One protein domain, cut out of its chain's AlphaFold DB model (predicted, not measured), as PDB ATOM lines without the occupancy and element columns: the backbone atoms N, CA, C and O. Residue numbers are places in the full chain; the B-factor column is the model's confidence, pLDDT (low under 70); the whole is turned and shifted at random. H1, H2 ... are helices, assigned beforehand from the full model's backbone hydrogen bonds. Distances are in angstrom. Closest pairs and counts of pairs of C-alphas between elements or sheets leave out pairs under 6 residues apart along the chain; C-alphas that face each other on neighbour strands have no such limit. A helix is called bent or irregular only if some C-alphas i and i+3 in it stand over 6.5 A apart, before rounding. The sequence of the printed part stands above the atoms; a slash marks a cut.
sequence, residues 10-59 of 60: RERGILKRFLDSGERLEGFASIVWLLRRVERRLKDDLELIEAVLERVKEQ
ATOM      1  N   ARG A  10     303.098  75.828 263.242       93.50
ATOM      2  CA  ARG A  10     304.257  76.186 262.418       93.50
ATOM      3  C   ARG A  10     304.909  77.479 262.905       93.50
ATOM      4  O   ARG A  10     306.123  77.514 263.093       93.50
ATOM      5  N   GLU A  11     304.119  78.528 263.124       95.56
ATOM      6  CA  GLU A  11     304.627  79.814 263.618       95.56
ATOM      7  C   GLU A  11     305.241  79.665 265.010       95.56
ATOM      8  O   GLU A  11     306.333  80.173 265.265       95.56
ATOM      9  N   ARG A  12     304.589  78.893 265.887       95.75
ATOM     10  CA  ARG A  12     305.109  78.559 267.215       95.75
ATOM     11  C   ARG A  12     306.466  77.860 267.124       95.75
ATOM     12  O   ARG A  12     307.367  78.205 267.882       95.75
ATOM     13  N   GLY A  13     306.627  76.911 266.202       96.00
ATOM     14  CA  GLY A  13     307.900  76.229 265.961       96.00
ATOM     15  C   GLY A  13     309.009  77.184 265.515       96.00
ATOM     16  O   GLY A  13     310.108  77.144 266.065       96.00
ATOM     17  N   ILE A  14     308.703  78.086 264.578       96.94
ATOM     18  CA  ILE A  14     309.652  79.098 264.090       96.94
ATOM     19  C   ILE A  14     310.099  80.029 265.223       96.94
ATOM     20  O   ILE A  14     311.294  80.262 265.394       96.94
ATOM     21  N   LEU A  15     309.156  80.537 266.020       96.88
ATOM     22  CA  LEU A  15     309.464  81.450 267.122       96.88
ATOM     23  C   LEU A  15     310.247  80.762 268.243       96.88
ATOM     24  O   LEU A  15     311.181  81.358 268.767       96.88
ATOM     25  N   LYS A  16     309.921  79.506 268.579       97.19
ATOM     26  CA  LYS A  16     310.688  78.724 269.562       97.19
ATOM     27  C   LYS A  16     312.139  78.542 269.129       97.19
ATOM     28  O   LYS A  16     313.033  78.865 269.894       97.19
ATOM     29  N   ARG A  17     312.383  78.133 267.878       97.69
ATOM     30  CA  ARG A  17     313.749  77.989 267.340       97.69
ATOM     31  C   ARG A  17     314.533  79.296 267.400       97.69
ATOM     32  O   ARG A  17     315.695  79.290 267.791       97.69
ATOM     33  N   PHE A  18     313.882  80.414 267.087       97.81
ATOM     34  CA  PHE A  18     314.505  81.724 267.232       97.81
ATOM     35  C   PHE A  18     314.867  82.049 268.690       97.81
ATOM     36  O   PHE A  18     315.958  82.555 268.935       97.81
ATOM     37  N   LEU A  19     313.989  81.758 269.654       97.50
ATOM     38  CA  LEU A  19     314.266  81.989 271.077       97.50
ATOM     39  C   LEU A  19     315.366  81.066 271.620       97.50
ATOM     40  O   LEU A  19     316.182  81.513 272.421       97.50
ATOM     41  N   ASP A  20     315.403  79.813 271.169       98.06
ATOM     42  CA  ASP A  20     316.327  78.797 271.678       98.06
ATOM     43  C   ASP A  20     317.753  78.965 271.126       98.06
ATOM     44  O   ASP A  20     318.724  78.789 271.861       98.06
ATOM     45  N   SER A  21     317.910  79.288 269.835       97.00
ATOM     46  CA  SER A  21     319.223  79.306 269.160       97.00
ATOM     47  C   SER A  21     319.537  80.588 268.384       97.00
ATOM     48  O   SER A  21     320.624  80.712 267.818       97.00
ATOM     49  N   GLY A  22     318.605  81.543 268.311       96.62
ATOM     50  CA  GLY A  22     318.726  82.731 267.457       96.62
ATOM     51  C   GLY A  22     318.522  82.451 265.964       96.62
ATOM     52  O   GLY A  22     318.632  83.369 265.144       96.62
ATOM     53  N   GLU A  23     318.211  81.205 265.591       94.75
ATOM     54  CA  GLU A  23     318.020  80.785 264.206       94.75
ATOM     55  C   GLU A  23     316.784  81.453 263.590       94.75
ATOM     56  O   GLU A  23     315.666  81.364 264.102       94.75
ATOM     57  N   ARG A  24     316.976  82.120 262.449       95.44
ATOM     58  CA  ARG A  24     315.902  82.792 261.709       95.44
ATOM     59  C   ARG A  24     315.456  81.923 260.542       95.44
ATOM     60  O   ARG A  24     315.974  82.049 259.436       95.44
ATOM     61  N   LEU A  25     314.494  81.047 260.810       93.56
ATOM     62  CA  LEU A  25     313.889  80.189 259.792       93.56
ATOM     63  C   LEU A  25     313.070  80.995 258.772       93.56
ATOM     64  O   LEU A  25     312.668  82.140 259.008       93.56
ATOM     65  N   GLU A  26     312.787  80.367 257.633       94.88
ATOM     66  CA  GLU A  26     311.945  80.951 256.592       94.88
ATOM     67  C   GLU A  26     310.580  81.387 257.152       94.88
ATOM     68  O   GLU A  26     309.906  80.654 257.877       94.88
ATOM     69  N   GLY A  27     310.165  82.608 256.813       92.06
ATOM     70  CA  GLY A  27     308.919  83.201 257.297       92.06
ATOM     71  C   GLY A  27     309.035  83.945 258.632       92.06
ATOM     72  O   GLY A  27     308.104  84.668 258.976       92.06
ATOM     73  N   PHE A  28     310.171  83.872 259.340       96.62
ATOM     74  CA  PHE A  28     310.376  84.594 260.605       96.62
ATOM     75  C   PHE A  28     310.098  86.101 260.482       96.62
ATOM     76  O   PHE A  28     309.365  86.666 261.290       96.62
ATOM     77  N   ALA A  29     310.626  86.753 259.441       96.44
ATOM     78  CA  ALA A  29     310.440  88.191 259.233       96.44
ATOM     79  C   ALA A  29     308.959  88.578 259.070       96.44
ATOM     80  O   ALA A  29     308.499  89.537 259.690       96.44
ATOM     81  N   SER A  30     308.204  87.805 258.286       95.69
ATOM     82  CA  SER A  30     306.769  88.023 258.078       95.69
ATOM     83  C   SER A  30     305.972  87.811 259.365       95.69
ATOM     84  O   SER A  30     305.087  88.609 259.670       95.69
ATOM     85  N   ILE A  31     306.322  86.784 260.150       95.69
ATOM     86  CA  ILE A  31     305.698  86.508 261.452       95.69
ATOM     87  C   ILE A  31     305.940  87.675 262.408       95.69
ATOM     88  O   ILE A  31     304.994  88.187 262.998       95.69
ATOM     89  N   VAL A  32     307.181  88.152 262.531       96.50
ATOM     90  CA  VAL A  32     307.509  89.287 263.407       96.50
ATOM     91  C   VAL A  32     306.786  90.559 262.968       96.50
ATOM     92  O   VAL A  32     306.280  91.298 263.813       96.50
ATOM     93  N   TRP A  33     306.703  90.823 261.662       96.81
ATOM     94  CA  TRP A  33     305.957  91.970 261.146       96.81
ATOM     95  C   TRP A  33     304.469  91.896 261.508       96.81
ATOM     96  O   TRP A  33     303.908  92.878 262.000       96.81
ATOM     97  N   LEU A  34     303.847  90.728 261.323       94.81
ATOM     98  CA  LEU A  34     302.453  90.504 261.692       94.81
ATOM     99  C   LEU A  34     302.253  90.684 263.198       94.81
ATOM    100  O   LEU A  34     301.369  91.437 263.601       94.81
ATOM    101  N   LEU A  35     303.101  90.051 264.014       95.06
ATOM    102  CA  LEU A  35     303.056  90.137 265.470       95.06
ATOM    103  C   LEU A  35     303.120  91.581 265.949       95.06
ATOM    104  O   LEU A  35     302.257  91.988 266.715       95.06
ATOM    105  N   ARG A  36     304.053  92.390 265.439       96.19
ATOM    106  CA  ARG A  36     304.147  93.819 265.785       96.19
ATOM    107  C   ARG A  36     302.865  94.590 265.485       96.19
ATOM    108  O   ARG A  36     302.505  95.501 266.221       96.19
ATOM    109  N   ARG A  37     302.169  94.238 264.401       96.00
ATOM    110  CA  ARG A  37     300.914  94.890 264.013       96.00
ATOM    111  C   ARG A  37     299.756  94.530 264.947       96.00
ATOM    112  O   ARG A  37     298.873  95.361 265.141       96.00
ATOM    113  N   VAL A  38     299.731  93.311 265.486       94.38
ATOM    114  CA  VAL A  38     298.621  92.816 266.321       94.38
ATOM    115  C   VAL A  38     298.927  92.805 267.821       94.38
ATOM    116  O   VAL A  38     297.997  92.659 268.608       94.38
ATOM    117  N   GLU A  39     300.187  92.999 268.222       94.88
ATOM    118  CA  GLU A  39     300.691  92.846 269.597       94.88
ATOM    119  C   GLU A  39     299.836  93.588 270.617       94.88
ATOM    120  O   GLU A  39     299.392  92.988 271.591       94.88
ATOM    121  N   ARG A  40     299.588  94.881 270.379       95.94
ATOM    122  CA  ARG A  40     298.828  95.716 271.313       95.94
ATOM    123  C   ARG A  40     297.441  95.136 271.572       95.94
ATOM    124  O   ARG A  40     297.079  94.908 272.712       95.94
ATOM    125  N   ARG A  41     296.704  94.839 270.502       95.06
ATOM    126  CA  ARG A  41     295.357  94.280 270.609       95.06
ATOM    127  C   ARG A  41     295.361  92.927 271.324       95.06
ATOM    128  O   ARG A  41     294.491  92.685 272.142       95.06
ATOM    129  N   LEU A  42     296.320  92.054 271.013       93.38
ATOM    130  CA  LEU A  42     296.411  90.742 271.660       93.38
ATOM    131  C   LEU A  42     296.697  90.850 273.161       93.38
ATOM    132  O   LEU A  42     296.192  90.030 273.921       93.38
ATOM    133  N   LYS A  43     297.493  91.841 273.579       95.62
ATOM    134  CA  LYS A  43     297.729  92.137 274.998       95.62
ATOM    135  C   LYS A  43     296.458  92.642 275.676       95.62
ATOM    136  O   LYS A  43     296.067  92.059 276.678       95.62
ATOM    137  N   ASP A  44     295.785  93.626 275.080       96.81
ATOM    138  CA  ASP A  44     294.521  94.166 275.603       96.81
ATOM    139  C   ASP A  44     293.454  93.053 275.742       96.81
ATOM    140  O   ASP A  44     292.765  92.949 276.757       96.81
ATOM    141  N   ASP A  45     293.344  92.179 274.732       94.88
ATOM    142  CA  ASP A  45     292.420  91.040 274.737       94.88
ATOM    143  C   ASP A  45     292.787  90.023 275.843       94.88
ATOM    144  O   ASP A  45     291.897  89.507 276.520       94.88
ATOM    145  N   LEU A  46     294.082  89.737 276.054       94.56
ATOM    146  CA  LEU A  46     294.550  88.826 277.106       94.56
ATOM    147  C   LEU A  46     294.270  89.378 278.509       94.56
ATOM    148  O   LEU A  46     293.740  88.647 279.341       94.56
ATOM    149  N   GLU A  47     294.562  90.658 278.749       97.44
ATOM    150  CA  GLU A  47     294.284  91.326 280.027       97.44
ATOM    151  C   GLU A  47     292.791  91.256 280.377       97.44
ATOM    152  O   GLU A  47     292.418  90.935 281.508       97.44
ATOM    153  N   LEU A  48     291.917  91.490 279.392       97.06
ATOM    154  CA  LEU A  48     290.474  91.380 279.584       97.06
ATOM    155  C   LEU A  48     290.046  89.946 279.924       97.06
ATOM    156  O   LEU A  48     289.214  89.745 280.810       97.06
ATOM    157  N   ILE A  49     290.601  88.949 279.226       95.19
ATOM    158  CA  ILE A  49     290.315  87.533 279.483       95.19
ATOM    159  C   ILE A  49     290.734  87.155 280.905       95.19
ATOM    160  O   ILE A  49     289.937  86.561 281.632       95.19
ATOM    161  N   GLU A  50     291.950  87.510 281.315       96.81
ATOM    162  CA  GLU A  50     292.467  87.225 282.656       96.81
ATOM    163  C   GLU A  50     291.591  87.866 283.738       96.81
ATOM    164  O   GLU A  50     291.172  87.176 284.668       96.81
ATOM    165  N   ALA A  51     291.219  89.140 283.575       97.94
ATOM    166  CA  ALA A  51     290.347  89.844 284.513       97.94
ATOM    167  C   ALA A  51     288.971  89.172 284.661       97.94
ATOM    168  O   ALA A  51     288.460  89.026 285.774       97.94
ATOM    169  N   VAL A  52     288.368  88.730 283.552       97.50
ATOM    170  CA  VAL A  52     287.077  88.026 283.576       97.50
ATOM    171  C   VAL A  52     287.205  86.667 284.261       97.50
ATOM    172  O   VAL A  52     286.372  86.333 285.103       97.50
ATOM    173  N   LEU A  53     288.233  85.884 283.926       96.75
ATOM    174  CA  LEU A  53     288.439  84.561 284.517       96.75
ATOM    175  C   LEU A  53     288.695  84.646 286.022       96.75
ATOM    176  O   LEU A  53     288.162  83.830 286.771       96.75
ATOM    177  N   GLU A  54     289.459  85.639 286.472       97.75
ATOM    178  CA  GLU A  54     289.720  85.834 287.896       97.75
ATOM    179  C   GLU A  54     288.447  86.228 288.647       97.75
ATOM    180  O   GLU A  54     288.096  85.615 289.654       97.75
ATOM    181  N   ARG A  55     287.663  87.150 288.077       97.31
ATOM    182  CA  ARG A  55     286.382  87.567 288.653       97.31
ATOM    183  C   ARG A  55     285.371  86.422 288.772       97.31
ATOM    184  O   ARG A  55     284.510  86.462 289.652       97.31
ATOM    185  N   VAL A  56     285.438  85.429 287.883       97.38
ATOM    186  CA  VAL A  56     284.597  84.221 287.932       97.38
ATOM    187  C   VAL A  56     285.058  83.264 289.035       97.38
ATOM    188  O   VAL A  56     284.209  82.714 289.737       97.38
ATOM    189  N   LYS A  57     286.372  83.095 289.237       94.69
ATOM    190  CA  LYS A  57     286.911  82.256 290.322       94.69
ATOM    191  C   LYS A  57     286.514  82.771 291.704       94.69
ATOM    192  O   LYS A  57     286.187  81.968 292.560       94.69
ATOM    193  N   GLU A  58     286.499  84.088 291.908       91.38
ATOM    194  CA  GLU A  58     286.093  84.710 293.182       91.38
ATOM    195  C   GLU A  58     284.613  84.494 293.548       91.38
ATOM    196  O   GLU A  58     284.222  84.712 294.693       91.38
ATOM    197  N   GLN A  59     283.772  84.140 292.573       79.38
ATOM    198  CA  GLN A  59     282.334  83.911 292.764       79.38
ATOM    199  C   GLN A  59     281.981  82.427 292.946       79.38
ATOM    200  O   GLN A  59     280.802  82.115 293.128       79.38
TER     201      GLN A  59
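AT A GLANCE: This is residues 10 to 59 of the 60 residues of an uncharacterized protein of Candidatus Bathyarchaeota archaeon (UniProt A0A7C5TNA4). A long bent helix, H2, makes most of this domain, and the printed part forms a hook at its beginning, where the short helix H1 is set crosswise near the first arm, H2a. The second arm, H2b, sticks out alone and makes much of the length; residues 33 to 59 stand free. The printed part has 50 residues with two named helices, H1 then H2, and no named strand; the class is all helix. The whole is extended, with a radius of gyration of the C-alphas of 15.3 A and spans of 46 by 22 by 15 A.

HOW THE PARTS SIT: H2, residues 28 to 57, was assigned as one helix by its hydrogen bonds, but it is bent: C-alphas 37 and 40 are 7.6 A apart. Its arms are H2a, residues 28 to 37, and H2b, residues 40 to 57. Their lines stand at a steep tilt of 68 degrees, only just short of about perpendicular. H1, residues 10 to 21, only just touches H2a, with 3 pairs of C-alphas within 8 A, and does so with residues 11 to 15 alone. The closest C-alphas are those of Ile 14 and Phe 28, 6.5 A apart. The lines of H1 and H2a are about perpendicular, at 75 degrees. H1 and H2b are apart. In H1, H2a and H2b every O i to N i+4 pair is within hydrogen-bond range.

IN THESE COORDINATES: H2b measures 26.2 A from C-alpha 40 to C-alpha 57, which is at (286.911, 82.256, 290.322). H2a measures 14.4 A and begins with C-alpha 28 at (310.376, 84.594, 260.605). H1 measures 16.7 A, with C-alpha 10 at (304.257, 76.186, 262.418).

THE WHOLE: The C-alphas farthest apart, those of Glu 26 and Gln 59, are 46.8 A from each other. The link from H1 to H2 is short, with 6 residues. The printed part has no cut. The mean pLDDT of the printed part is 95.6, and no printed residue is under 70.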